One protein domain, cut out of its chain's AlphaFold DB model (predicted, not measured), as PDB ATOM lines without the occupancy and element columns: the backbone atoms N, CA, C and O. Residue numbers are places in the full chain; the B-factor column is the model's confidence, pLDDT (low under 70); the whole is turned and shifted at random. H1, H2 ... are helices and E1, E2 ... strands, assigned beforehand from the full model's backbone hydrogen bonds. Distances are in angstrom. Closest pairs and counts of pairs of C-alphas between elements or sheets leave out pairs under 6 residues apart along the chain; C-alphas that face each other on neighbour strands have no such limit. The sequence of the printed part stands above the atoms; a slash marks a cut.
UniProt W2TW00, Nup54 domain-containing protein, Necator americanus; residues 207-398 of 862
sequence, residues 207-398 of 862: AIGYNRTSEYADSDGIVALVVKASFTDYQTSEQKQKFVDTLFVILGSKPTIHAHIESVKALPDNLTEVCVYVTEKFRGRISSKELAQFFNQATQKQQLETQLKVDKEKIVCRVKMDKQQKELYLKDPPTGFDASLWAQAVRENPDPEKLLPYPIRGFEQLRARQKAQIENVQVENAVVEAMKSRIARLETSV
ATOM      1  N   ALA A 207      29.927 -45.261 -29.796       87.94
ATOM      2  CA  ALA A 207      30.400 -45.684 -31.113       87.94
ATOM      3  C   ALA A 207      31.835 -45.193 -31.342       87.94
ATOM      4  O   ALA A 207      32.296 -44.263 -30.679       87.94
ATOM      5  N   ILE A 208      32.543 -45.800 -32.292       90.44
ATOM      6  CA  ILE A 208      33.864 -45.346 -32.732       90.44
ATOM      7  C   ILE A 208      33.759 -45.018 -34.221       90.44
ATOM      8  O   ILE A 208      33.290 -45.835 -35.008       90.44
ATOM      9  N   GLY A 209      34.156 -43.806 -34.600       90.38
ATOM     10  CA  GLY A 209      34.293 -43.392 -35.998       90.38
ATOM     11  C   GLY A 209      35.735 -43.002 -36.298       90.38
ATOM     12  O   GLY A 209      36.502 -42.755 -35.376       90.38
ATOM     13  N   TYR A 210      36.114 -42.902 -37.570       92.62
ATOM     14  CA  TYR A 210      37.480 -42.529 -37.950       92.62
ATOM     15  C   TYR A 210      37.586 -41.043 -38.323       92.62
ATOM     16  O   TYR A 210      36.730 -40.516 -39.034       92.62
ATOM     17  N   ASN A 211      38.628 -40.357 -37.847       89.62
ATOM     18  CA  ASN A 211      38.931 -38.955 -38.167       89.62
ATOM     19  C   ASN A 211      40.280 -38.851 -38.887       89.62
ATOM     20  O   ASN A 211      41.238 -39.506 -38.481       89.62
ATOM     21  N   ARG A 212      40.379 -37.988 -39.909       87.94
ATOM     22  CA  ARG A 212      41.649 -37.703 -40.595       87.94
ATOM     23  C   ARG A 212      42.553 -36.832 -39.717       87.94
ATOM     24  O   ARG A 212      42.103 -35.822 -39.177       87.94
ATOM     25  N   THR A 213      43.823 -37.203 -39.587       86.06
ATOM     26  CA  THR A 213      44.863 -36.355 -38.989       86.06
ATOM     27  C   THR A 213      45.139 -35.137 -39.867       86.06
ATOM     28  O   THR A 213      44.929 -35.178 -41.077       86.06
ATOM     29  N   SER A 214      45.666 -34.060 -39.280       85.12
ATOM     30  CA  SER A 214      46.202 -32.954 -40.081       85.12
ATOM     31  C   SER A 214      47.427 -33.414 -40.881       85.12
ATOM     32  O   SER A 214      48.194 -34.258 -40.415       85.12
ATOM     33  N   GLU A 215      47.592 -32.873 -42.087       84.12
ATOM     34  CA  GLU A 215      48.697 -33.206 -42.998       84.12
ATOM     35  C   GLU A 215      49.830 -32.169 -42.948       84.12
ATOM     36  O   GLU A 215      50.951 -32.478 -43.341       84.12
ATOM     37  N   TYR A 216      49.547 -30.978 -42.410       88.19
ATOM     38  CA  TYR A 216      50.481 -29.860 -42.299       88.19
ATOM     39  C   TYR A 216      51.614 -30.131 -41.301       88.19
ATOM     40  O   TYR A 216      51.415 -30.747 -40.249       88.19
ATOM     41  N   ALA A 217      52.801 -29.622 -41.605       87.12
ATOM     42  CA  ALA A 217      53.949 -29.626 -40.711       87.12
ATOM     43  C   ALA A 217      53.912 -28.436 -39.731       87.12
ATOM     44  O   ALA A 217      53.214 -27.443 -39.935       87.12
ATOM     45  N   ASP A 218      54.713 -28.499 -38.664       88.81
ATOM     46  CA  ASP A 218      54.853 -27.366 -37.737       88.81
ATOM     47  C   ASP A 218      55.515 -26.141 -38.403       88.81
ATOM     48  O   ASP A 218      55.243 -25.005 -38.027       88.81
ATOM     49  N   SER A 219      56.316 -26.372 -39.451       87.88
ATOM     50  CA  SER A 219      56.921 -25.350 -40.317       87.88
ATOM     51  C   SER A 219      55.924 -24.579 -41.183       87.88
ATOM     52  O   SER A 219      56.262 -23.514 -41.701       87.88
ATOM     53  N   ASP A 220      54.710 -25.103 -41.375       89.44
ATOM     54  CA  ASP A 220      53.719 -24.475 -42.254       89.44
ATOM     55  C   ASP A 220      53.035 -23.283 -41.569       89.44
ATOM     56  O   ASP A 220      52.458 -22.433 -42.252       89.44
ATOM     57  N   GLY A 221      53.131 -23.193 -40.237       90.00
ATOM     58  CA  GLY A 221      52.653 -22.074 -39.423       90.00
ATOM     59  C   GLY A 221      51.138 -21.977 -39.270       90.00
ATOM     60  O   GLY A 221      50.633 -20.906 -38.943       90.00
ATOM     61  N   ILE A 222      50.402 -23.057 -39.549       92.88
ATOM     62  CA  ILE A 222      48.944 -23.038 -39.690       92.88
ATOM     63  C   ILE A 222      48.248 -23.235 -38.337       92.88
ATOM     64  O   ILE A 222      48.344 -24.280 -37.686       92.88
ATOM     65  N   VAL A 223      47.456 -22.237 -37.950       93.31
ATOM     66  CA  VAL A 223      46.568 -22.270 -36.783       93.31
ATOM     67  C   VAL A 223      45.127 -22.082 -37.246       93.31
ATOM     68  O   VAL A 223      44.819 -21.162 -38.001       93.31
ATOM     69  N   ALA A 224      44.235 -22.961 -36.793       91.62
ATOM     70  CA  ALA A 224      42.802 -22.829 -36.996       91.62
ATOM     71  C   ALA A 224      42.187 -21.970 -35.884       91.62
ATOM     72  O   ALA A 224      42.368 -22.248 -34.695       91.62
ATOM     73  N   LEU A 225      41.442 -20.947 -36.296       91.81
ATOM     74  CA  LEU A 225      40.639 -20.076 -35.447       91.81
ATOM     75  C   LEU A 225      39.167 -20.307 -35.803       91.81
ATOM     76  O   LEU A 225      38.752 -19.999 -36.919       91.81
ATOM     77  N   VAL A 226      38.368 -20.855 -34.883       91.31
ATOM     78  CA  VAL A 226      36.916 -20.968 -35.102       91.31
ATOM     79  C   VAL A 226      36.234 -19.676 -34.668       91.31
ATOM     80  O   VAL A 226      36.329 -19.274 -33.512       91.31
ATOM     81  N   VAL A 227      35.532 -19.031 -35.595       91.19
ATOM     82  CA  VAL A 227      34.857 -17.745 -35.415       91.19
ATOM     83  C   VAL A 227      33.348 -17.937 -35.268       91.19
ATOM     84  O   VAL A 227      32.747 -18.727 -35.993       91.19
ATOM     85  N   LYS A 228      32.721 -17.173 -34.366       89.56
ATOM     86  CA  LYS A 228      31.260 -17.075 -34.181       89.56
ATOM     87  C   LYS A 228      30.643 -16.078 -35.175       89.56
ATOM     88  O   LYS A 228      30.127 -15.026 -34.788       89.56
ATOM     89  N   ALA A 229      30.777 -16.386 -36.464       86.88
ATOM     90  CA  ALA A 229      30.227 -15.632 -37.591       86.88
ATOM     91  C   ALA A 229      30.044 -16.551 -38.815       86.88
ATOM     92  O   ALA A 229      30.651 -17.626 -38.893       86.88
ATOM     93  N   SER A 230      29.196 -16.137 -39.757       85.31
ATOM     94  CA  SER A 230      28.781 -16.975 -40.884       85.31
ATOM     95  C   SER A 230      29.875 -17.075 -41.949       85.31
ATOM     96  O   SER A 230      30.648 -16.143 -42.153       85.31
ATOM     97  N   PHE A 231      29.904 -18.174 -42.703       83.94
ATOM     98  CA  PHE A 231      30.847 -18.353 -43.813       83.94
ATOM     99  C   PHE A 231      30.722 -17.241 -44.875       83.94
ATOM    100  O   PHE A 231      31.716 -16.817 -45.467       83.94
ATOM    101  N   THR A 232      29.510 -16.710 -45.070       83.62
ATOM    102  CA  THR A 232      29.211 -15.560 -45.944       83.62
ATOM    103  C   THR A 232      29.962 -14.288 -45.533       83.62
ATOM    104  O   THR A 232      30.320 -13.481 -46.393       83.62
ATOM    105  N   ASP A 233      30.282 -14.131 -44.244       83.06
ATOM    106  CA  ASP A 233      31.040 -12.988 -43.723       83.06
ATOM    107  C   ASP A 233      32.519 -13.013 -44.152       83.06
ATOM    108  O   ASP A 233      33.227 -12.032 -43.945       83.06
ATOM    109  N   TYR A 234      32.985 -14.104 -44.780       83.06
ATOM    110  CA  TYR A 234      34.383 -14.330 -45.164       83.06
ATOM    111  C   TYR A 234      34.580 -14.792 -46.615       83.06
ATOM    112  O   TYR A 234      35.674 -15.239 -46.966       83.06
ATOM    113  N   GLN A 235      33.575 -14.688 -47.492       80.38
ATOM    114  CA  GLN A 235      33.755 -15.047 -48.907       80.38
ATOM    115  C   GLN A 235      34.566 -13.994 -49.680       80.38
ATOM    116  O   GLN A 235      35.497 -14.341 -50.413       80.38
ATOM    117  N   THR A 236      34.240 -12.711 -49.502       85.81
ATOM    118  CA  THR A 236      34.762 -11.601 -50.315       85.81
ATOM    119  C   THR A 236      36.195 -11.242 -49.929       85.81
ATOM    120  O   THR A 236      36.549 -11.222 -48.750       85.81
ATOM    121  N   SER A 237      37.024 -10.871 -50.912       86.31
ATOM    122  CA  SER A 237      38.416 -10.460 -50.663       86.31
ATOM    123  C   SER A 237      38.534  -9.280 -49.688       86.31
ATOM    124  O   SER A 237      39.458  -9.247 -48.886       86.31
ATOM    125  N   GLU A 238      37.584  -8.340 -49.711       88.06
ATOM    126  CA  GLU A 238      37.548  -7.193 -48.791       88.06
ATOM    127  C   GLU A 238      37.282  -7.618 -47.334       88.06
ATOM    128  O   GLU A 238      37.907  -7.105 -46.408       88.06
ATOM    129  N   GLN A 239      36.389  -8.590 -47.117       87.12
ATOM    130  CA  GLN A 239      36.107  -9.142 -45.788       87.12
ATOM    131  C   GLN A 239      37.325  -9.898 -45.236       87.12
ATOM    132  O   GLN A 239      37.709  -9.714 -44.081       87.12
ATOM    133  N   LYS A 240      37.976 -10.703 -46.091       88.38
ATOM    134  CA  LYS A 240      39.236 -11.390 -45.770       88.38
ATOM    135  C   LYS A 240      40.347 -10.399 -45.420       88.38
ATOM    136  O   LYS A 240      41.066 -10.630 -44.451       88.38
ATOM    137  N   GLN A 241      40.449  -9.281 -46.144       90.94
ATOM    138  CA  GLN A 241      41.422  -8.233 -45.838       90.94
ATOM    139  C   GLN A 241      41.148  -7.595 -44.470       90.94
ATOM    140  O   GLN A 241      42.040  -7.590 -43.634       90.94
ATOM    141  N   LYS A 242      39.903  -7.193 -44.171       90.38
ATOM    142  CA  LYS A 242      39.524  -6.634 -42.853       90.38
ATOM    143  C   LYS A 242      39.853  -7.574 -41.682       90.38
ATOM    144  O   LYS A 242      40.260  -7.116 -40.614       90.38
ATOM    145  N   PHE A 243      39.704  -8.887 -41.878       91.06
ATOM    146  CA  PHE A 243      40.131  -9.895 -40.901       91.06
ATOM    147  C   PHE A 243      41.658  -9.902 -40.713       91.06
ATOM    148  O   PHE A 243      42.130  -9.879 -39.578       91.06
ATOM    149  N   VAL A 244      42.433  -9.879 -41.806       92.62
ATOM    150  CA  VAL A 244      43.907  -9.797 -41.778       92.62
ATOM    151  C   VAL A 244      44.397  -8.491 -41.141       92.62
ATOM    152  O   VAL A 244      45.302  -8.537 -40.311       92.62
ATOM    153  N   ASP A 245      43.780  -7.353 -41.455       91.31
ATOM    154  CA  ASP A 245      44.131  -6.037 -40.902       91.31
ATOM    155  C   ASP A 245      43.915  -5.997 -39.380       91.31
ATOM    156  O   ASP A 245      44.766  -5.526 -38.625       91.31
ATOM    157  N   THR A 246      42.802  -6.569 -38.910       90.50
ATOM    158  CA  THR A 246      42.512  -6.707 -37.472       90.50
ATOM    159  C   THR A 246      43.500  -7.670 -36.804       90.50
ATOM    160  O   THR A 246      44.019  -7.389 -35.724       90.50
ATOM    161  N   LEU A 247      43.831  -8.787 -37.459       91.12
ATOM    162  CA  LEU A 247      44.811  -9.751 -36.954       91.12
ATOM    163  C   LEU A 247      46.235  -9.163 -36.891       91.12
ATOM    164  O   LEU A 247      46.982  -9.481 -35.970       91.12
ATOM    165  N   PHE A 248      46.599  -8.259 -37.806       91.88
ATOM    166  CA  PHE A 248      47.856  -7.504 -37.770       91.88
ATOM    167  C   PHE A 248      47.957  -6.598 -36.530       91.88
ATOM    168  O   PHE A 248      49.015  -6.549 -35.898       91.88
ATOM    169  N   VAL A 249      46.856  -5.956 -36.117       91.19
ATOM    170  CA  VAL A 249      46.800  -5.190 -34.856       91.19
ATOM    171  C   VAL A 249      47.003  -6.108 -33.644       91.19
ATOM    172  O   VAL A 249      47.791  -5.785 -32.756       91.19
ATOM    173  N   ILE A 250      46.372  -7.286 -33.628       88.88
ATOM    174  CA  ILE A 250      46.506  -8.287 -32.548       88.88
ATOM    175  C   ILE A 250      47.928  -8.891 -32.490       88.88
ATOM    176  O   ILE A 250      48.433  -9.211 -31.415       88.88
ATOM    177  N   LEU A 251      48.626  -8.976 -33.627       89.12
ATOM    178  CA  LEU A 251      50.053  -9.330 -33.716       89.12
ATOM    179  C   LEU A 251      50.999  -8.179 -33.295       89.12
ATOM    180  O   LEU A 251      52.224  -8.306 -33.391       89.12
ATOM    181  N   GLY A 252      50.454  -7.061 -32.799       85.69
ATOM    182  CA  GLY A 252      51.204  -5.921 -32.272       85.69
ATOM    183  C   GLY A 252      51.650  -4.908 -33.330       85.69
ATOM    184  O   GLY A 252      52.627  -4.197 -33.101       85.69
ATOM    185  N   SER A 253      50.983  -4.862 -34.490       87.19
ATOM    186  CA  SER A 253      51.215  -3.896 -35.581       87.19
ATOM    187  C   SER A 253      52.663  -3.821 -36.098       87.19
ATOM    188  O   SER A 253      53.096  -2.797 -36.632       87.19
ATOM    189  N   LYS A 254      53.448  -4.895 -35.936       87.81
ATOM    190  CA  LYS A 254      54.868  -4.930 -36.315       87.81
ATOM    191  C   LYS A 254      55.019  -4.990 -37.841       87.81
ATOM    192  O   LYS A 254      54.650  -6.006 -38.422       87.81
ATOM    193  N   PRO A 255      55.658  -4.013 -38.514       84.81
ATOM    194  CA  PRO A 255      55.812  -4.018 -39.976       84.81
ATOM    195  C   PRO A 255      56.765  -5.108 -40.505       84.81
ATOM    196  O   PRO A 255      56.956  -5.227 -41.718       84.81
ATOM    197  N   THR A 256      57.381  -5.901 -39.623       88.06
ATOM    198  CA  THR A 256      58.102  -7.136 -39.962       88.06
ATOM    199  C   THR A 256      57.185  -8.349 -40.114       88.06
ATOM    200  O   THR A 256      57.604  -9.311 -40.749       88.06
ATOM    201  N   ILE A 257      55.966  -8.315 -39.569       91.38
ATOM    202  CA  ILE A 257      55.059  -9.461 -39.467       91.38
ATOM    203  C   ILE A 257      53.847  -9.266 -40.388       91.38
ATOM    204  O   ILE A 257      53.185  -8.231 -40.357       91.38
ATOM    205  N   HIS A 258      53.532 -10.283 -41.191       89.88
ATOM    206  CA  HIS A 258      52.373 -10.313 -42.082       89.88
ATOM    207  C   HIS A 258      51.583 -11.611 -41.889       89.88
ATOM    208  O   HIS A 258      52.145 -12.705 -41.996       89.88
ATOM    209  N   ALA A 259      50.285 -11.481 -41.606       91.75
ATOM    210  CA  ALA A 259      49.350 -12.595 -41.483       91.75
ATOM    211  C   ALA A 259      48.657 -12.891 -42.819       91.75
ATOM    212  O   ALA A 259      48.368 -11.976 -43.588       91.75
ATOM    213  N   HIS A 260      48.356 -14.164 -43.059       92.12
ATOM    214  CA  HIS A 260      47.711 -14.656 -44.276       92.12
ATOM    215  C   HIS A 260      46.621 -15.669 -43.917       92.12
ATOM    216  O   HIS A 260      46.755 -16.413 -42.944       92.12
ATOM    217  N   ILE A 261      45.554 -15.722 -44.714       92.88
ATOM    218  CA  ILE A 261      44.503 -16.743 -44.604       92.88
ATOM    219  C   ILE A 261      44.808 -17.850 -45.617       92.88
ATOM    220  O   ILE A 261      44.847 -17.592 -46.817       92.88
ATOM    221  N   GLU A 262      44.994 -19.078 -45.132       89.81
ATOM    222  CA  GLU A 262      45.219 -20.276 -45.953       89.81
ATOM    223  C   GLU A 262      43.890 -20.839 -46.474       89.81
ATOM    224  O   GLU A 262      43.720 -21.095 -47.664       89.81
ATOM    225  N   SER A 263      42.914 -21.023 -45.581       86.31
ATOM    226  CA  SER A 263      41.587 -21.532 -45.936       86.31
ATOM    227  C   SER A 263      40.506 -21.022 -44.989       86.31
ATOM    228  O   SER A 263      40.767 -20.688 -43.835       86.31
ATOM    229  N   VAL A 264      39.277 -20.975 -45.503       88.19
ATOM    230  CA  VAL A 264      38.059 -20.654 -44.753       88.19
ATOM    231  C   VAL A 264      37.075 -21.796 -44.992       88.19
ATOM    232  O   VAL A 264      36.881 -22.181 -46.146       88.19
ATOM    233  N   LYS A 265      36.465 -22.339 -43.937       85.88
ATOM    234  CA  LYS A 265      35.492 -23.441 -44.022       85.88
ATOM    235  C   LYS A 265      34.273 -23.152 -43.159       85.88
ATOM    236  O   LYS A 265      34.420 -22.722 -42.015       85.88
ATOM    237  N   ALA A 266      33.086 -23.442 -43.684       85.25
ATOM    238  CA  ALA A 266      31.869 -23.469 -42.884       85.25
ATOM    239  C   ALA A 266      31.950 -24.592 -41.835       85.25
ATOM    240  O   ALA A 266      32.362 -25.712 -42.140       85.25
ATOM    241  N   LEU A 267      31.558 -24.281 -40.602       82.50
ATOM    242  CA  LEU A 267      31.264 -25.243 -39.546       82.50
ATOM    243  C   LEU A 267      29.770 -25.132 -39.192       82.50
ATOM    244  O   LEU A 267      29.160 -24.078 -39.391       82.50
ATOM    245  N   PRO A 268      29.167 -26.194 -38.632       79.19
ATOM    246  CA  PRO A 268      27.771 -26.146 -38.225       79.19
ATOM    247  C   PRO A 268      27.493 -25.051 -37.188       79.19
ATOM    248  O   PRO A 268      28.372 -24.641 -36.430       79.19
ATOM    249  N   ASP A 269      26.226 -24.635 -37.138       80.88
ATOM    250  CA  ASP A 269      25.677 -23.702 -36.148       80.88
ATOM    251  C   ASP A 269      26.261 -22.272 -36.226       80.88
ATOM    252  O   ASP A 269      26.490 -21.611 -35.215       80.88
ATOM    253  N   ASN A 270      26.444 -21.776 -37.461       83.12
ATOM    254  CA  ASN A 270      26.980 -20.445 -37.803       83.12
ATOM    255  C   ASN A 270      28.395 -20.183 -37.257       83.12
ATOM    256  O   ASN A 270      28.717 -19.078 -36.812       83.12
ATOM    257  N   LEU A 271      29.240 -21.212 -37.310       86.69
ATOM    258  CA  LEU A 271      30.665 -21.117 -37.021       86.69
ATOM    259  C   LEU A 271      31.477 -21.157 -38.323       86.69
ATOM    260  O   LEU A 271      31.076 -21.783 -39.301       86.69
ATOM    261  N   THR A 272      32.655 -20.537 -38.329       88.62
ATOM    262  CA  THR A 272      33.585 -20.583 -39.471       88.62
ATOM    263  C   THR A 272      34.995 -20.911 -38.988       88.62
ATOM    264  O   THR A 272      35.521 -20.213 -38.128       88.62
ATOM    265  N   GLU A 273      35.633 -21.951 -39.530       90.00
ATOM    266  CA  GLU A 273      37.072 -22.190 -39.337       90.00
ATOM    267  C   GLU A 273      37.852 -21.302 -40.309       90.00
ATOM    268  O   GLU A 273      37.734 -21.454 -41.525       90.00
ATOM    269  N   VAL A 274      38.676 -20.404 -39.769       92.00
ATOM    270  CA  VAL A 274      39.674 -19.643 -40.524       92.00
ATOM    271  C   VAL A 274      41.052 -20.198 -40.172       92.00
ATOM    272  O   VAL A 274      41.531 -20.044 -39.048       92.00
ATOM    273  N   CYS A 275      41.693 -20.863 -41.128       91.88
ATOM    274  CA  CYS A 275      43.083 -21.294 -41.013       91.88
ATOM    275  C   CYS A 275      43.995 -20.135 -41.416       91.88
ATOM    276  O   CYS A 275      43.950 -19.684 -42.564       91.88
ATOM    277  N   VAL A 276      44.837 -19.677 -40.494       93.81
ATOM    278  CA  VAL A 276      45.808 -18.597 -40.715       93.81
ATOM    279  C   VAL A 276      47.237 -19.099 -40.577       93.81
ATOM    280  O   VAL A 276      47.494 -20.011 -39.795       93.81
ATOM    281  N   TYR A 277      48.166 -18.458 -41.280       93.75
ATOM    282  CA  TYR A 277      49.595 -18.533 -40.982       93.75
ATOM    283  C   TYR A 277      50.204 -17.135 -40.926       93.75
ATOM    284  O   TYR A 277      49.648 -16.164 -41.446       93.75
ATOM    285  N   VAL A 278      51.358 -17.023 -40.273       94.25
ATOM    286  CA  VAL A 278      52.054 -15.748 -40.084       94.25
ATOM    287  C   VAL A 278      53.486 -15.857 -40.593       94.25
ATOM    288  O   VAL A 278      54.189 -16.835 -40.345       94.25
ATOM    289  N   THR A 279      53.901 -14.829 -41.328       92.56
ATOM    290  CA  THR A 279      55.249 -14.668 -41.881       92.56
ATOM    291  C   THR A 279      55.961 -13.505 -41.209       92.56
ATOM    292  O   THR A 279      55.367 -12.446 -41.020       92.56
ATOM    293  N   GLU A 280      57.237 -13.680 -40.884       91.75
ATOM    294  CA  GLU A 280      58.126 -12.635 -40.388       91.75
ATOM    295  C   GLU A 280      59.273 -12.409 -41.385       91.75
ATOM    296  O   GLU A 280      59.936 -13.348 -41.839       91.75
ATOM    297  N   LYS A 281      59.518 -11.142 -41.741       85.25
ATOM    298  CA  LYS A 281      60.636 -10.738 -42.604       85.25
ATOM    299  C   LYS A 281      61.952 -11.247 -42.013       85.25
ATOM    300  O   LYS A 281      62.175 -11.150 -40.812       85.25
ATOM    301  N   PHE A 282      62.810 -11.789 -42.873       81.88
ATOM    302  CA  PHE A 282      64.080 -12.451 -42.535       81.88
ATOM    303  C   PHE A 282      63.979 -13.786 -41.765       81.88
ATOM    304  O   PHE A 282      64.945 -14.544 -41.818       81.88
ATOM    305  N   ARG A 283      62.851 -14.128 -41.116       83.00
ATOM    306  CA  ARG A 283      62.686 -15.399 -40.369       83.00
ATOM    307  C   ARG A 283      61.854 -16.467 -41.095       83.00
ATOM    308  O   ARG A 283      62.054 -17.650 -40.845       83.00
ATOM    309  N   GLY A 284      60.969 -16.082 -42.018       87.81
ATOM    310  CA  GLY A 284      60.120 -17.013 -42.779       87.81
ATOM    311  C   GLY A 284      58.729 -17.188 -42.160       87.81
ATOM    312  O   GLY A 284      58.143 -16.214 -41.692       87.81
ATOM    313  N   ARG A 285      58.164 -18.402 -42.189       91.94
ATOM    314  CA  ARG A 285      56.914 -18.721 -41.473       91.94
ATOM    315  C   ARG A 285      57.210 -18.976 -39.987       91.94
ATOM    316  O   ARG A 285      58.230 -19.575 -39.661       91.94
ATOM    317  N   ILE A 286      56.327 -18.515 -39.103       92.19
ATOM    318  CA  ILE A 286      56.379 -18.805 -37.656       92.19
ATOM    319  C   ILE A 286      55.865 -20.235 -37.415       92.19
ATOM    320  O   ILE A 286      54.983 -20.680 -38.147       92.19
ATOM    321  N   SER A 287      56.381 -20.951 -36.408       92.94
ATOM    322  CA  SER A 287      55.915 -22.309 -36.068       92.94
ATOM    323  C   SER A 287      54.427 -22.333 -35.690       92.94
ATOM    324  O   SER A 287      53.932 -21.445 -34.989       92.94
ATOM    325  N   SER A 288      53.708 -23.378 -36.109       91.44
ATOM    326  CA  SER A 288      52.298 -23.596 -35.760       91.44
ATOM    327  C   SER A 288      52.096 -23.726 -34.241       91.44
ATOM    328  O   SER A 288      51.126 -23.187 -33.698       91.44
ATOM    329  N   LYS A 289      53.016 -24.412 -33.543       90.94
ATOM    330  CA  LYS A 289      53.061 -24.527 -32.073       90.94
ATOM    331  C   LYS A 289      53.352 -23.165 -31.413       90.94
ATOM    332  O   LYS A 289      52.597 -22.766 -30.525       90.94
ATOM    333  N   GLU A 290      54.362 -22.415 -31.876       91.94
ATOM    334  CA  GLU A 290      54.685 -21.063 -31.361       91.94
ATOM    335  C   GLU A 290      53.501 -20.086 -31.518       91.94
ATOM    336  O   GLU A 290      53.111 -19.395 -30.571       91.94
ATOM    337  N   LEU A 291      52.885 -20.049 -32.705       91.38
ATOM    338  CA  LEU A 291      51.794 -19.129 -33.031       91.38
ATOM    339  C   LEU A 291      50.509 -19.446 -32.248       91.38
ATOM    340  O   LEU A 291      49.848 -18.535 -31.744       91.38
ATOM    341  N   ALA A 292      50.169 -20.729 -32.080       91.62
ATOM    342  CA  ALA A 292      49.027 -21.131 -31.257       91.62
ATOM    343  C   ALA A 292      49.251 -20.852 -29.762       91.62
ATOM    344  O   ALA A 292      48.292 -20.524 -29.058       91.62
ATOM    345  N   GLN A 293      50.495 -20.928 -29.273       92.19
ATOM    346  CA  GLN A 293      50.836 -20.510 -27.912       92.19
ATOM    347  C   GLN A 293      50.680 -18.990 -27.742       92.19
ATOM    348  O   GLN A 293      50.099 -18.554 -26.749       92.19
ATOM    349  N   PHE A 294      51.119 -18.184 -28.718       91.38
ATOM    350  CA  PHE A 294      50.926 -16.727 -28.712       91.38
ATOM    351  C   PHE A 294      49.440 -16.335 -28.694       91.38
ATOM    352  O   PHE A 294      49.026 -15.552 -27.841       91.38
ATOM    353  N   PHE A 295      48.610 -16.921 -29.562       91.19
ATOM    354  CA  PHE A 295      47.166 -16.642 -29.586       91.19
ATOM    355  C   PHE A 295      46.407 -17.137 -28.341       91.19
ATOM    356  O   PHE A 295      45.309 -16.653 -28.070       91.19
ATOM    357  N   ASN A 296      46.975 -18.064 -27.562       90.31
ATOM    358  CA  ASN A 296      46.400 -18.497 -26.286       90.31
ATOM    359  C   ASN A 296      46.831 -17.648 -25.072       90.31
ATOM    360  O   ASN A 296      46.283 -17.848 -23.985       90.31
ATOM    361  N   GLN A 297      47.745 -16.682 -25.231       92.25
ATOM    362  CA  GLN A 297      48.058 -15.697 -24.187       92.25
ATOM    363  C   GLN A 297      46.823 -14.839 -23.868       92.25
ATOM    364  O   GLN A 297      46.063 -14.482 -24.766       92.25
ATOM    365  N   ALA A 298      46.609 -14.503 -22.591       88.81
ATOM    366  CA  ALA A 298      45.338 -13.949 -22.108       88.81
ATOM    367  C   ALA A 298      44.870 -12.685 -22.860       88.81
ATOM    368  O   ALA A 298      43.711 -12.614 -23.270       88.81
ATOM    369  N   THR A 299      45.769 -11.724 -23.096       89.88
ATOM    370  CA  THR A 299      45.460 -10.460 -23.786       89.88
ATOM    371  C   THR A 299      45.043 -10.695 -25.238       89.88
ATOM    372  O   THR A 299      43.994 -10.225 -25.673       89.88
ATOM    373  N   GLN A 300      45.828 -11.478 -25.975       89.75
ATOM    374  CA  GLN A 300      45.601 -11.829 -27.373       89.75
ATOM    375  C   GLN A 300      44.313 -12.641 -27.517       89.75
ATOM    376  O   GLN A 300      43.477 -12.340 -28.362       89.75
ATOM    377  N   LYS A 301      44.098 -13.613 -26.627       89.38
ATOM    378  CA  LYS A 301      42.894 -14.445 -26.555       89.38
ATOM    379  C   LYS A 301      41.625 -13.621 -26.304       89.38
ATOM    380  O   LYS A 301      40.589 -13.898 -26.905       89.38
ATOM    381  N   GLN A 302      41.706 -12.580 -25.472       89.25
ATOM    382  CA  GLN A 302      40.608 -11.633 -25.255       89.25
ATOM    383  C   GLN A 302      40.392 -10.699 -26.459       89.25
ATOM    384  O   GLN A 302      39.247 -10.421 -26.813       89.25
ATOM    385  N   GLN A 303      41.457 -10.239 -27.124       88.81
ATOM    386  CA  GLN A 303      41.353  -9.419 -28.338       88.81
ATOM    387  C   GLN A 303      40.757 -10.202 -29.519       88.81
ATOM    388  O   GLN A 303      39.871  -9.689 -30.198       88.81
ATOM    389  N   LEU A 304      41.170 -11.458 -29.722       88.31
ATOM    390  CA  LEU A 304      40.633 -12.366 -30.744       88.31
ATOM    391  C   LEU A 304      39.131 -12.629 -30.550       88.31
ATOM    392  O   LEU A 304      38.374 -12.613 -31.518       88.31
ATOM    393  N   GLU A 305      38.675 -12.811 -29.309       88.44
ATOM    394  CA  GLU A 305      37.243 -12.889 -29.000       88.44
ATOM    395  C   GLU A 305      36.533 -11.549 -29.264       88.44
ATOM    396  O   GLU A 305      35.538 -11.509 -29.983       88.44
ATOM    397  N   THR A 306      37.048 -10.447 -28.711       89.50
ATOM    398  CA  THR A 306      36.347  -9.149 -28.705       89.50
ATOM    399  C   THR A 306      36.266  -8.514 -30.097       89.50
ATOM    400  O   THR A 306      35.246  -7.925 -30.442       89.50
ATOM    401  N   GLN A 307      37.333  -8.615 -30.895       86.06
ATOM    402  CA  GLN A 307      37.454  -7.950 -32.198       86.06
ATOM    403  C   GLN A 307      37.119  -8.883 -33.368       86.06
ATOM    404  O   GLN A 307      36.508  -8.449 -34.342       86.06
ATOM    405  N   LEU A 308      37.493 -10.166 -33.275       82.94
ATOM    406  CA  LEU A 308      37.332 -11.151 -34.352       82.94
ATOM    407  C   LEU A 308      36.297 -12.247 -34.052       82.94
ATOM    408  O   LEU A 308      36.148 -13.152 -34.866       82.94
ATOM    409  N   LYS A 309      35.563 -12.179 -32.928       86.25
ATOM    410  CA  LYS A 309      34.549 -13.174 -32.511       86.25
ATOM    411  C   LYS A 309      35.080 -14.616 -32.436       86.25
ATOM    412  O   LYS A 309      34.307 -15.568 -32.572       86.25
ATOM    413  N   VAL A 310      36.388 -14.795 -32.234       86.69
ATOM    414  CA  VAL A 310      37.018 -16.120 -32.120       86.69
ATOM    415  C   VAL A 310      36.542 -16.817 -30.848       86.69
ATOM    416  O   VAL A 310      36.474 -16.225 -29.771       86.69
ATOM    417  N   ASP A 311      36.217 -18.098 -30.965       82.44
ATOM    418  CA  ASP A 311      35.819 -18.937 -29.846       82.44
ATOM    419  C   ASP A 311      37.047 -19.329 -29.008       82.44
ATOM    420  O   ASP A 311      37.920 -20.062 -29.477       82.44
ATOM    421  N   LYS A 312      37.121 -18.842 -27.759       76.56
ATOM    422  CA  LYS A 312      38.276 -18.998 -26.849       76.56
ATOM    423  C   LYS A 312      38.790 -20.436 -26.714       76.56
ATOM    424  O   LYS A 312      39.971 -20.641 -26.440       76.56
ATOM    425  N   GLU A 313      37.922 -21.426 -26.857       76.25
ATOM    426  CA  GLU A 313      38.247 -22.844 -26.658       76.25
ATOM    427  C   GLU A 313      38.699 -23.548 -27.951       76.25
ATOM    428  O   GLU A 313      39.130 -24.697 -27.909       76.25
ATOM    429  N   LYS A 314      38.637 -22.867 -29.104       83.12
ATOM    430  CA  LYS A 314      38.863 -23.444 -30.442       83.12
ATOM    431  C   LYS A 314      39.950 -22.696 -31.230       83.12
ATOM    432  O   LYS A 314      39.797 -22.413 -32.418       83.12
ATOM    433  N   ILE A 315      41.056 -22.400 -30.547       87.44
ATOM    434  CA  ILE A 315      42.322 -21.923 -31.129       87.44
ATOM    435  C   ILE A 315      43.280 -23.119 -31.156       87.44
ATOM    436  O   ILE A 315      43.811 -23.502 -30.112       87.44
ATOM    437  N   VAL A 316      43.470 -23.739 -32.326       86.75
ATOM    438  CA  VAL A 316      44.143 -25.048 -32.451       86.75
ATOM    439  C   VAL A 316      45.223 -25.013 -33.533       86.75
ATOM    440  O   VAL A 316      44.932 -24.752 -34.700       86.75
ATOM    441  N   CYS A 317      46.471 -25.336 -33.179       87.75
ATOM    442  CA  CYS A 317      47.535 -25.566 -34.159       87.75
ATOM    443  C   CYS A 317      47.181 -26.764 -35.056       87.75
ATOM    444  O   CYS A 317      46.927 -27.870 -34.568       87.75
ATOM    445  N   ARG A 318      47.163 -26.570 -36.377       85.44
ATOM    446  CA  ARG A 318      46.931 -27.652 -37.338       85.44
ATOM    447  C   ARG A 318      48.286 -28.244 -37.718       85.44
ATOM    448  O   ARG A 318      48.948 -27.758 -38.623       85.44
ATOM    449  N   VAL A 319      48.698 -29.266 -36.969       86.69
ATOM    450  CA  VAL A 319      49.979 -29.969 -37.133       86.69
ATOM    451  C   VAL A 319      49.725 -31.473 -37.191       86.69
ATOM    452  O   VAL A 319      48.874 -31.995 -36.464       86.69
ATOM    453  N   LYS A 320      50.454 -32.176 -38.059       85.19
ATOM    454  CA  LYS A 320      50.511 -33.638 -38.107       85.19
ATOM    455  C   LYS A 320      50.966 -34.176 -36.751       85.19
ATOM    456  O   LYS A 320      52.009 -33.779 -36.246       85.19
ATOM    457  N   MET A 321      50.179 -35.074 -36.160       80.25
ATOM    458  CA  MET A 321      50.460 -35.581 -34.817       80.25
ATOM    459  C   MET A 321      51.750 -36.413 -34.802       80.25
ATOM    460  O   MET A 321      51.915 -37.319 -35.624       80.25
ATOM    461  N   ASP A 322      52.648 -36.101 -33.865       85.25
ATOM    462  CA  ASP A 322      53.952 -36.753 -33.741       85.25
ATOM    463  C   ASP A 322      53.772 -38.257 -33.434       85.25
ATOM    464  O   ASP A 322      52.829 -38.648 -32.738       85.25
ATOM    465  N   LYS A 323      54.666 -39.131 -33.928       84.19
ATOM    466  CA  LYS A 323      54.498 -40.600 -33.813       84.19
ATOM    467  C   LYS A 323      54.259 -41.056 -32.364       84.19
ATOM    468  O   LYS A 323      53.350 -41.840 -32.119       84.19
ATOM    469  N   GLN A 324      55.004 -40.493 -31.413       86.25
ATOM    470  CA  GLN A 324      54.843 -40.767 -29.981       86.25
ATOM    471  C   GLN A 324      53.491 -40.279 -29.431       86.25
ATOM    472  O   GLN A 324      52.863 -40.981 -28.648       86.25
ATOM    473  N   GLN A 325      53.003 -39.108 -29.860       85.75
ATOM    474  CA  GLN A 325      51.677 -38.605 -29.466       85.75
ATOM    475  C   GLN A 325      50.558 -39.513 -29.994       85.75
ATOM    476  O   GLN A 325      49.590 -39.785 -29.287       85.75
ATOM    477  N   LYS A 326      50.716 -40.025 -31.220       86.75
ATOM    478  CA  LYS A 326      49.806 -40.997 -31.830       86.75
ATOM    479  C   LYS A 326      49.832 -42.344 -31.099       86.75
ATOM    480  O   LYS A 326      48.770 -42.889 -30.826       86.75
ATOM    481  N   GLU A 327      51.004 -42.851 -30.729       87.81
ATOM    482  CA  GLU A 327      51.139 -44.076 -29.925       87.81
ATOM    483  C   GLU A 327      50.511 -43.921 -28.529       87.81
ATOM    484  O   GLU A 327      49.753 -44.792 -28.109       87.81
ATOM    485  N   LEU A 328      50.731 -42.786 -27.851       88.44
ATOM    486  CA  LEU A 328      50.084 -42.461 -26.572       88.44
ATOM    487  C   LEU A 328      48.551 -42.400 -26.695       88.44
ATOM    488  O   LEU A 328      47.855 -43.002 -25.883       88.44
ATOM    489  N   TYR A 329      48.025 -41.736 -27.731       88.19
ATOM    490  CA  TYR A 329      46.580 -41.632 -27.978       88.19
ATOM    491  C   TYR A 329      45.907 -42.985 -28.262       88.19
ATOM    492  O   TYR A 329      44.751 -43.192 -27.903       88.19
ATOM    493  N   LEU A 330      46.608 -43.904 -28.931       89.12
ATOM    494  CA  LEU A 330      46.065 -45.217 -29.284       89.12
ATOM    495  C   LEU A 330      46.138 -46.219 -28.123       89.12
ATOM    496  O   LEU A 330      45.314 -47.130 -28.068       89.12
ATOM    497  N   LYS A 331      47.103 -46.057 -27.209       86.50
ATOM    498  CA  LYS A 331      47.375 -46.993 -26.110       86.50
ATOM    499  C   LYS A 331      46.267 -47.027 -25.054       86.50
ATOM    500  O   LYS A 331      45.829 -48.113 -24.678       86.50
ATOM    501  N   ASP A 332      45.845 -45.864 -24.565       85.88
ATOM    502  CA  ASP A 332      44.942 -45.768 -23.415       85.88
ATOM    503  C   ASP A 332      43.491 -45.526 -23.904       85.88
ATOM    504  O   ASP A 332      43.236 -44.534 -24.594       85.88
ATOM    505  N   PRO A 333      42.517 -46.411 -23.598       86.50
ATOM    506  CA  PRO A 333      41.161 -46.302 -24.134       86.50
ATOM    507  C   PRO A 333      40.408 -45.084 -23.560       86.50
ATOM    508  O   PRO A 333      40.511 -44.801 -22.362       86.50
ATOM    509  N   PRO A 334      39.595 -44.369 -24.366       85.75
ATOM    510  CA  PRO A 334      38.830 -43.216 -23.897       85.75
ATOM    511  C   PRO A 334      37.885 -43.545 -22.736       85.75
ATOM    512  O   PRO A 334      37.237 -44.587 -22.723       85.75
ATOM    513  N   THR A 335      37.722 -42.608 -21.797       82.12
ATOM    514  CA  THR A 335      36.896 -42.799 -20.590       82.12
ATOM    515  C   THR A 335      35.500 -43.360 -20.892       82.12
ATOM    516  O   THR A 335      34.723 -42.788 -21.668       82.12
ATOM    517  N   GLY A 336      35.205 -44.508 -20.276       77.62
ATOM    518  CA  GLY A 336      33.963 -45.261 -20.438       77.62
ATOM    519  C   GLY A 336      33.940 -46.262 -21.602       77.62
ATOM    520  O   GLY A 336      32.968 -47.008 -21.698       77.62
ATOM    521  N   PHE A 337      34.942 -46.310 -22.481       84.44
ATOM    522  CA  PHE A 337      35.046 -47.348 -23.514       84.44
ATOM    523  C   PHE A 337      35.757 -48.589 -22.967       84.44
ATOM    524  O   PHE A 337      36.648 -48.489 -22.125       84.44
ATOM    525  N   ASP A 338      35.364 -49.761 -23.465       85.38
ATOM    526  CA  ASP A 338      36.089 -51.000 -23.205       85.38
ATOM    527  C   ASP A 338      37.417 -51.029 -23.984       85.38
ATOM    528  O   ASP A 338      37.490 -50.628 -25.151       85.38
ATOM    529  N   ALA A 339      38.460 -51.542 -23.333       87.44
ATOM    530  CA  ALA A 339      39.784 -51.712 -23.908       87.44
ATOM    531  C   ALA A 339      39.784 -52.703 -25.082       87.44
ATOM    532  O   ALA A 339      40.524 -52.488 -26.043       87.44
ATOM    533  N   SER A 340      38.951 -53.757 -25.051       89.56
ATOM    534  CA  SER A 340      38.902 -54.732 -26.152       89.56
ATOM    535  C   SER A 340      38.288 -54.124 -27.419       89.56
ATOM    536  O   SER A 340      38.890 -54.210 -28.491       89.56
ATOM    537  N   LEU A 341      37.171 -53.398 -27.278       88.75
ATOM    538  CA  LEU A 341      36.515 -52.673 -28.372       88.75
ATOM    539  C   LEU A 341      37.404 -51.560 -28.952       88.75
ATOM    540  O   LEU A 341      37.470 -51.387 -30.170       88.75
ATOM    541  N   TRP A 342      38.120 -50.818 -28.099       91.69
ATOM    542  CA  TRP A 342      39.081 -49.812 -28.559       91.69
ATOM    543  C   TRP A 342      40.234 -50.456 -29.338       91.69
ATOM    544  O   TRP A 342      40.504 -50.059 -30.470       91.69
ATOM    545  N   ALA A 343      40.856 -51.512 -28.800       91.25
ATOM    546  CA  ALA A 343      41.926 -52.242 -29.483       91.25
ATOM    547  C   ALA A 343      41.466 -52.889 -30.804       91.25
ATOM    548  O   ALA A 343      42.256 -52.991 -31.745       91.25
ATOM    549  N   GLN A 344      40.194 -53.289 -30.906       91.25
ATOM    550  CA  GLN A 344      39.601 -53.738 -32.164       91.25
ATOM    551  C   GLN A 344      39.523 -52.601 -33.193       91.25
ATOM    552  O   GLN A 344      40.028 -52.765 -34.300       91.25
ATOM    553  N   ALA A 345      39.004 -51.425 -32.827       91.44
ATOM    554  CA  ALA A 345      38.941 -50.268 -33.727       91.44
ATOM    555  C   ALA A 345      40.326 -49.684 -34.092       91.44
ATOM    556  O   ALA A 345      40.485 -49.070 -35.144       91.44
ATOM    557  N   VAL A 346      41.355 -49.887 -33.261       92.19
ATOM    558  CA  VAL A 346      42.750 -49.587 -33.639       92.19
ATOM    559  C   VAL A 346      43.251 -50.564 -34.714       92.19
ATOM    560  O   VAL A 346      43.947 -50.146 -35.638       92.19
ATOM    561  N   ARG A 347      42.884 -51.852 -34.621       91.50
ATOM    562  CA  ARG A 347      43.274 -52.916 -35.567       91.50
ATOM    563  C   ARG A 347      42.534 -52.834 -36.906       91.50
ATOM    564  O   ARG A 347      43.132 -53.096 -37.942       91.50
ATOM    565  N   GLU A 348      41.253 -52.481 -36.881       93.00
ATOM    566  CA  GLU A 348      40.349 -52.440 -38.043       93.00
ATOM    567  C   GLU A 348      40.309 -51.060 -38.735       93.00
ATOM    568  O   GLU A 348      39.400 -50.761 -39.510       93.00
ATOM    569  N   ASN A 349      41.297 -50.204 -38.460       92.31
ATOM    570  CA  ASN A 349      41.410 -48.867 -39.035       92.31
ATOM    571  C   ASN A 349      41.781 -48.922 -40.540       92.31
ATOM    572  O   ASN A 349      42.871 -49.400 -40.860       92.31
ATOM    573  N   PRO A 350      40.949 -48.396 -41.469       92.75
ATOM    574  CA  PRO A 350      41.185 -48.522 -42.915       92.75
ATOM    575  C   PRO A 350      42.429 -47.802 -43.465       92.75
ATOM    576  O   PRO A 350      42.950 -48.202 -44.503       92.75
ATOM    577  N   ASP A 351      42.903 -46.739 -42.807       90.06
ATOM    578  CA  ASP A 351      44.166 -46.059 -43.138       90.06
ATOM    579  C   ASP A 351      44.897 -45.739 -41.822       90.06
ATOM    580  O   ASP A 351      44.690 -44.671 -41.236       90.06
ATOM    581  N   PRO A 352      45.750 -46.646 -41.311       86.62
ATOM    582  CA  PRO A 352      46.434 -46.445 -40.039       86.62
ATOM    583  C   PRO A 352      47.488 -45.329 -40.075       86.62
ATOM    584  O   PRO A 352      48.003 -44.971 -39.015       86.62
ATOM    585  N   GLU A 353      47.797 -44.722 -41.228       86.62
ATOM    586  CA  GLU A 353      48.636 -43.520 -41.290       86.62
ATOM    587  C   GLU A 353      47.817 -42.244 -41.082       86.62
ATOM    588  O   GLU A 353      48.152 -41.452 -40.194       86.62
ATOM    589  N   LYS A 354      46.746 -42.060 -41.866       88.00
ATOM    590  CA  LYS A 354      45.983 -40.802 -41.951       88.00
ATOM    591  C   LYS A 354      44.717 -40.779 -41.108       88.00
ATOM    592  O   LYS A 354      44.233 -39.690 -40.812       88.00
ATOM    593  N   LEU A 355      44.156 -41.926 -40.737       91.25
ATOM    594  CA  LEU A 355      42.962 -42.020 -39.900       91.25
ATOM    595  C   LEU A 355      43.317 -42.412 -38.461       91.25
ATOM    596  O   LEU A 355      44.285 -43.129 -38.196       91.25
ATOM    597  N   LEU A 356      42.498 -41.945 -37.520       91.31
ATOM    598  CA  LEU A 356      42.516 -42.343 -36.113       91.31
ATOM    599  C   LEU A 356      41.098 -42.691 -35.645       91.31
ATOM    600  O   LEU A 356      40.162 -41.986 -36.037       91.31
ATOM    601  N   PRO A 357      40.922 -43.720 -34.795       92.88
ATOM    602  CA  PRO A 357      39.656 -43.954 -34.116       92.88
ATOM    603  C   PRO A 357      39.326 -42.760 -33.211       92.88
ATOM    604  O   PRO A 357      40.202 -42.180 -32.577       92.88
ATOM    605  N   TYR A 358      38.054 -42.386 -33.164       91.06
ATOM    606  CA  TYR A 358      37.530 -41.259 -32.406       91.06
ATOM    607  C   TYR A 358      36.250 -41.690 -31.667       91.06
ATOM    608  O   TYR A 358      35.306 -42.160 -32.316       91.06
ATOM    609  N   PRO A 359      36.183 -41.537 -30.331       90.75
ATOM    610  CA  PRO A 359      35.030 -41.943 -29.535       90.75
ATOM    611  C   PRO A 359      33.847 -40.986 -29.731       90.75
ATOM    612  O   PRO A 359      33.946 -39.789 -29.465       90.75
ATOM    613  N   ILE A 360      32.701 -41.529 -30.134       90.31
ATOM    614  CA  ILE A 360      31.424 -40.821 -30.265       90.31
ATOM    615  C   ILE A 360      30.516 -41.277 -29.118       90.31
ATOM    616  O   ILE A 360      30.252 -42.472 -28.967       90.31
ATOM    617  N   ARG A 361      30.046 -40.333 -28.296       88.31
ATOM    618  CA  ARG A 361      29.157 -40.586 -27.150       88.31
ATOM    619  C   ARG A 361      27.775 -39.976 -27.389       88.31
ATOM    620  O   ARG A 361      27.651 -38.772 -27.611       88.31
ATOM    621  N   GLY A 362      26.740 -40.810 -27.316       87.50
ATOM    622  CA  GLY A 362      25.344 -40.426 -27.504       87.50
ATOM    623  C   GLY A 362      24.992 -39.924 -28.912       87.50
ATOM    624  O   GLY A 362      25.834 -39.750 -29.795       87.50
ATOM    625  N   PHE A 363      23.701 -39.653 -29.114       87.50
ATOM    626  CA  PHE A 363      23.192 -39.143 -30.390       87.50
ATOM    627  C   PHE A 363      23.629 -37.707 -30.697       87.50
ATOM    628  O   PHE A 363      23.684 -37.345 -31.867       87.50
ATOM    629  N   GLU A 364      23.970 -36.889 -29.696       86.81
ATOM    630  CA  GLU A 364      24.321 -35.482 -29.940       86.81
ATOM    631  C   GLU A 364      25.695 -35.334 -30.607       86.81
ATOM    632  O   GLU A 364      25.832 -34.590 -31.576       86.81
ATOM    633  N   GLN A 365      26.701 -36.112 -30.190       88.62
ATOM    634  CA  GLN A 365      28.000 -36.120 -30.874       88.62
ATOM    635  C   GLN A 365      27.899 -36.740 -32.276       88.62
ATOM    636  O   GLN A 365      28.582 -36.295 -33.199       88.62
ATOM    637  N   LEU A 366      27.011 -37.725 -32.462       90.69
ATOM    638  CA  LEU A 366      26.720 -38.307 -33.775       90.69
ATOM    639  C   LEU A 366      26.019 -37.296 -34.704       90.69
ATOM    640  O   LEU A 366      26.406 -37.163 -35.862       90.69
ATOM    641  N   ARG A 367      25.052 -36.528 -34.188       91.00
ATOM    642  CA  ARG A 367      24.365 -35.432 -34.892       91.00
ATOM    643  C   ARG A 367      25.331 -34.306 -35.259       91.00
ATOM    644  O   ARG A 367      25.321 -33.853 -36.400       91.00
ATOM    645  N   ALA A 368      26.193 -33.881 -34.335       88.31
ATOM    646  CA  ALA A 368      27.224 -32.879 -34.607       88.31
ATOM    647  C   ALA A 368      28.188 -33.341 -35.716       88.31
ATOM    648  O   ALA A 368      28.503 -32.570 -36.625       88.31
ATOM    649  N   ARG A 369      28.585 -34.623 -35.701       90.62
ATOM    650  CA  ARG A 369      29.367 -35.248 -36.779       90.62
ATOM    651  C   ARG A 369      28.608 -35.254 -38.109       90.62
ATOM    652  O   ARG A 369      29.189 -34.870 -39.117       90.62
ATOM    653  N   GLN A 370      27.326 -35.626 -38.112       91.94
ATOM    654  CA  GLN A 370      26.484 -35.628 -39.312       91.94
ATOM    655  C   GLN A 370      26.363 -34.224 -39.923       91.94
ATOM    656  O   GLN A 370      26.568 -34.076 -41.127       91.94
ATOM    657  N   LYS A 371      26.103 -33.183 -39.112       90.69
ATOM    658  CA  LYS A 371      26.097 -31.791 -39.596       90.69
ATOM    659  C   LYS A 371      27.441 -31.431 -40.240       90.69
ATOM    660  O   LYS A 371      27.469 -30.958 -41.369       90.69
ATOM    661  N   ALA A 372      28.556 -31.705 -39.556       86.25
ATOM    662  CA  ALA A 372      29.893 -31.400 -40.068       86.25
ATOM    663  C   ALA A 372      30.229 -32.150 -41.374       86.25
ATOM    664  O   ALA A 372      30.907 -31.597 -42.235       86.25
ATOM    665  N   GLN A 373      29.729 -33.378 -41.556       90.50
ATOM    666  CA  GLN A 373      29.852 -34.111 -42.821       90.50
ATOM    667  C   GLN A 373      29.050 -33.444 -43.950       90.50
ATOM    668  O   GLN A 373      29.567 -33.320 -45.057       90.50
ATOM    669  N   ILE A 374      27.829 -32.971 -43.674       90.69
ATOM    670  CA  ILE A 374      26.986 -32.260 -44.652       90.69
ATOM    671  C   ILE A 374      27.642 -30.940 -45.095       90.69
ATOM    672  O   ILE A 374      27.704 -30.671 -46.293       90.69
ATOM    673  N   GLU A 375      28.176 -30.144 -44.163       84.81
ATOM    674  CA  GLU A 375      28.928 -28.916 -44.486       84.81
ATOM    675  C   GLU A 375      30.169 -29.218 -45.345       84.81
ATOM    676  O   GLU A 375      30.410 -28.572 -46.366       84.81
ATOM    677  N   ASN A 376      30.944 -30.245 -44.982       86.31
ATOM    678  CA  ASN A 376      32.169 -30.588 -45.703       86.31
ATOM    679  C   ASN A 376      31.879 -31.080 -47.138       86.31
ATOM    680  O   ASN A 376      32.583 -30.691 -48.068       86.31
ATOM    681  N   VAL A 377      30.794 -31.839 -47.344       91.06
ATOM    682  CA  VAL A 377      30.318 -32.247 -48.682       91.06
ATOM    683  C   VAL A 377      29.846 -31.048 -49.518       91.06
ATOM    684  O   VAL A 377      30.089 -31.014 -50.724       91.06
ATOM    685  N   GLN A 378      29.219 -30.030 -48.916       88.00
ATOM    686  CA  GLN A 378      28.875 -28.793 -49.634       88.00
ATOM    687  C   GLN A 378      30.129 -28.049 -50.121       88.00
ATOM    688  O   GLN A 378      30.175 -27.617 -51.275       88.00
ATOM    689  N   VAL A 379      31.167 -27.951 -49.281       83.88
ATOM    690  CA  VAL A 379      32.457 -27.340 -49.655       83.88
ATOM    691  C   VAL A 379      33.149 -28.133 -50.771       83.88
ATOM    692  O   VAL A 379      33.621 -27.537 -51.740       83.88
ATOM    693  N   GLU A 380      33.171 -29.464 -50.688       88.94
ATOM    694  CA  GLU A 380      33.753 -30.332 -51.722       88.94
ATOM    695  C   GLU A 380      33.014 -30.202 -53.067       88.94
ATOM    696  O   GLU A 380      33.655 -30.013 -54.104       88.94
ATOM    697  N   ASN A 381      31.677 -30.180 -53.061       92.56
ATOM    698  CA  ASN A 381      30.871 -29.944 -54.265       92.56
ATOM    699  C   ASN A 381      31.126 -28.558 -54.886       92.56
ATOM    700  O   ASN A 381      31.267 -28.444 -56.106       92.56
ATOM    701  N   ALA A 382      31.255 -27.506 -54.070       88.38
ATOM    702  CA  ALA A 382      31.584 -26.163 -54.557       88.38
ATOM    703  C   ALA A 382      32.976 -26.106 -55.222       88.38
ATOM    704  O   ALA A 382      33.155 -25.433 -56.241       88.38
ATOM    705  N   VAL A 383      33.955 -26.854 -54.697       89.75
ATOM    706  CA  VAL A 383      35.278 -27.012 -55.326       89.75
ATOM    707  C   VAL A 383      35.172 -27.765 -56.658       89.75
ATOM    708  O   VAL A 383      35.793 -27.344 -57.636       89.75
ATOM    709  N   VAL A 384      34.362 -28.827 -56.740       95.50
ATOM    710  CA  VAL A 384      34.129 -29.578 -57.988       95.50
ATOM    711  C   VAL A 384      33.511 -28.691 -59.077       95.50
ATOM    712  O   VAL A 384      34.005 -28.697 -60.206       95.50
ATOM    713  N   GLU A 385      32.507 -27.868 -58.763       95.62
ATOM    714  CA  GLU A 385      31.936 -26.922 -59.737       95.62
ATOM    715  C   GLU A 385      32.929 -25.824 -60.152       95.62
ATOM    716  O   GLU A 385      33.020 -25.475 -61.333       95.62
ATOM    717  N   ALA A 386      33.765 -25.335 -59.229       92.75
ATOM    718  CA  ALA A 386      34.854 -24.422 -59.577       92.75
ATOM    719  C   ALA A 386      35.877 -25.072 -60.535       92.75
ATOM    720  O   ALA A 386      36.393 -24.399 -61.436       92.75
ATOM    721  N   MET A 387      36.144 -26.380 -60.400       95.88
ATOM    722  CA  MET A 387      36.980 -27.126 -61.349       95.88
ATOM    723  C   MET A 387      36.295 -27.296 -62.711       95.88
ATOM    724  O   MET A 387      36.923 -26.979 -63.721       95.88
ATOM    725  N   LYS A 388      35.019 -27.703 -62.761       97.06
ATOM    726  CA  LYS A 388      34.229 -27.804 -64.006       97.06
ATOM    727  C   LYS A 388      34.193 -26.472 -64.765       97.06
ATOM    728  O   LYS A 388      34.523 -26.419 -65.947       97.06
ATOM    729  N   SER A 389      33.917 -25.368 -64.066       96.88
ATOM    730  CA  SER A 389      33.954 -24.003 -64.615       96.88
ATOM    731  C   SER A 389      35.339 -23.595 -65.144       96.88
ATOM    732  O   SER A 389      35.455 -22.810 -66.090       96.88
ATOM    733  N   ARG A 390      36.427 -24.107 -64.553       97.19
ATOM    734  CA  ARG A 390      37.787 -23.904 -65.074       97.19
ATOM    735  C   ARG A 390      38.052 -24.754 -66.321       97.19
ATOM    736  O   ARG A 390      38.660 -24.235 -67.250       97.19
ATOM    737  N   ILE A 391      37.572 -25.998 -66.365       97.38
ATOM    738  CA  ILE A 391      37.700 -26.896 -67.525       97.38
ATOM    739  C   ILE A 391      36.964 -26.312 -68.739       97.38
ATOM    740  O   ILE A 391      37.608 -26.072 -69.755       97.38
ATOM    741  N   ALA A 392      35.693 -25.921 -68.604       97.44
ATOM    742  CA  ALA A 392      34.923 -25.314 -69.699       97.44
ATOM    743  C   ALA A 392      35.575 -24.033 -70.270       97.44
ATOM    744  O   ALA A 392      35.550 -23.771 -71.477       97.44
ATOM    745  N   ARG A 393      36.230 -23.228 -69.416       97.19
ATOM    746  CA  ARG A 393      37.023 -22.065 -69.854       97.19
ATOM    747  C   ARG A 393      38.314 -22.456 -70.576       97.19
ATOM    748  O   ARG A 393      38.686 -21.778 -71.531       97.19
ATOM    749  N   LEU A 394      38.982 -23.532 -70.159       97.50
ATOM    750  CA  LEU A 394      40.149 -24.075 -70.860       97.50
ATOM    751  C   LEU A 394      39.756 -24.660 -72.224       97.50
ATOM    752  O   LEU A 394      40.415 -24.349 -73.206       97.50
ATOM    753  N   GLU A 395      38.651 -25.398 -72.328       97.25
ATOM    754  CA  GLU A 395      38.105 -25.905 -73.601       97.25
ATOM    755  C   GLU A 395      37.757 -24.761 -74.568       97.25
ATOM    756  O   GLU A 395      38.125 -24.788 -75.747       97.25
ATOM    757  N   THR A 396      37.132 -23.696 -74.056       97.00
ATOM    758  CA  THR A 396      36.866 -22.462 -74.819       97.00
ATOM    759  C   THR A 396      38.168 -21.787 -75.279       97.00
ATOM    760  O   THR A 396      38.260 -21.288 -76.399       97.00
ATOM    761  N   SER A 397      39.212 -21.802 -74.444       97.94
ATOM    762  CA  SER A 397      40.527 -21.251 -74.789       97.94
ATOM    763  C   SER A 397      41.272 -22.105 -75.826       97.94
ATOM    764  O   SER A 397      41.840 -21.551 -76.764       97.94
ATOM    765  N   VAL A 398      41.221 -23.436 -75.715       97.38
ATOM    766  CA  VAL A 398      41.835 -24.388 -76.657       97.38
ATOM    767  C   VAL A 398      41.156 -24.325 -78.026       97.38
ATOM    768  O   VAL A 398      41.841 -24.317 -79.048       97.38
TER     769      VAL A 398
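Overview. This is residues 207 to 398 of the 862 residues of the protein "Nup54 domain-containing protein" of Necator americanus (UniProt W2TW00). Two lobes are joined by two stretches of chain and a long helix: the larger is a strongly twisted four-strand sheet with H2, H3 and H4 over one face, the smaller a two-strand ribbon, E1 and E6, with H6 packed on it and H5 nearby. H7 starts at the ribbon, passes edge strand E3, and sticks out as an arm with residues 380 to 398. The printed part has 192 residues, in the order E1 E2 H1 H2 E3 E4 H3 H4 E5 H5 H6 E6 H7, of mixed class; the larger sheet runs E3 E4 E2 E5 and both sheets are antiparallel. It is only just compact, close to loose, with a radius of gyration of the C-alphas of 19.3 A and spans of 54 by 51 by 32 A.

Along the chain. E1, residues 207 to 212, begins at C-alpha 207 (30.400, -45.684, -31.113). E2 is 223 to 227, H1 231 to 234 and H2 237 to 250, 20.0 A long. E3, 257 to 267, 28.6 A, bends by 52 degrees at residue 263; E4 is 271 to 280, 28.9 A. H3 is 288 to 295 and H4 298 to 308. E5, 310 to 317, bends by 93 degrees at residue 313. H5 is 323 to 331, H6 339 to 347 and E6 355 to 361. H7, 362 to 398, is 54.3 A long and ends at (41.835, -24.388, -76.657).

Arrangement. E1 and E6 are antiparallel, with N 209 and O 358 3.0 A apart. In the larger sheet these backbone atoms are within hydrogen-bond range: N 224 and O 316 of the antiparallel neighbours E2 and E5 at 2.8 A, N 225 and O 274 of the antiparallel neighbours E2 and E4 at 2.9 A, and N 260 and O 277 of the hairpin E3 and E4 at 2.9 A. E2, H1 H2, E3 and E4, H3 H4, E5 are split strand-helix-strand units, each with another strand between its two strands; both crossovers are right-handed. H1 is on this sheet, on the same face as H2. H2 is over E3 at a height of 7.7 A, H3 over E2 at 7.3 A and H4 over E5 at 8.7 A. H2 and H4 touch at Ile 250 and Gln 300, C-alphas 6.3 A apart. H7 only grazes the sheet with residues 368 to 379. Every O i to N i+4 pair is within hydrogen-bond range in H2 to H6, and 32 of 33 in H7; H1 is too short for one.

Size, cuts and confidence. The C-alphas farthest apart, of Gly 336 and Val 398, are 60.5 A apart. The printed part has no cut and no long link. Its mean pLDDT is 89.0, and no printed residue is under 70.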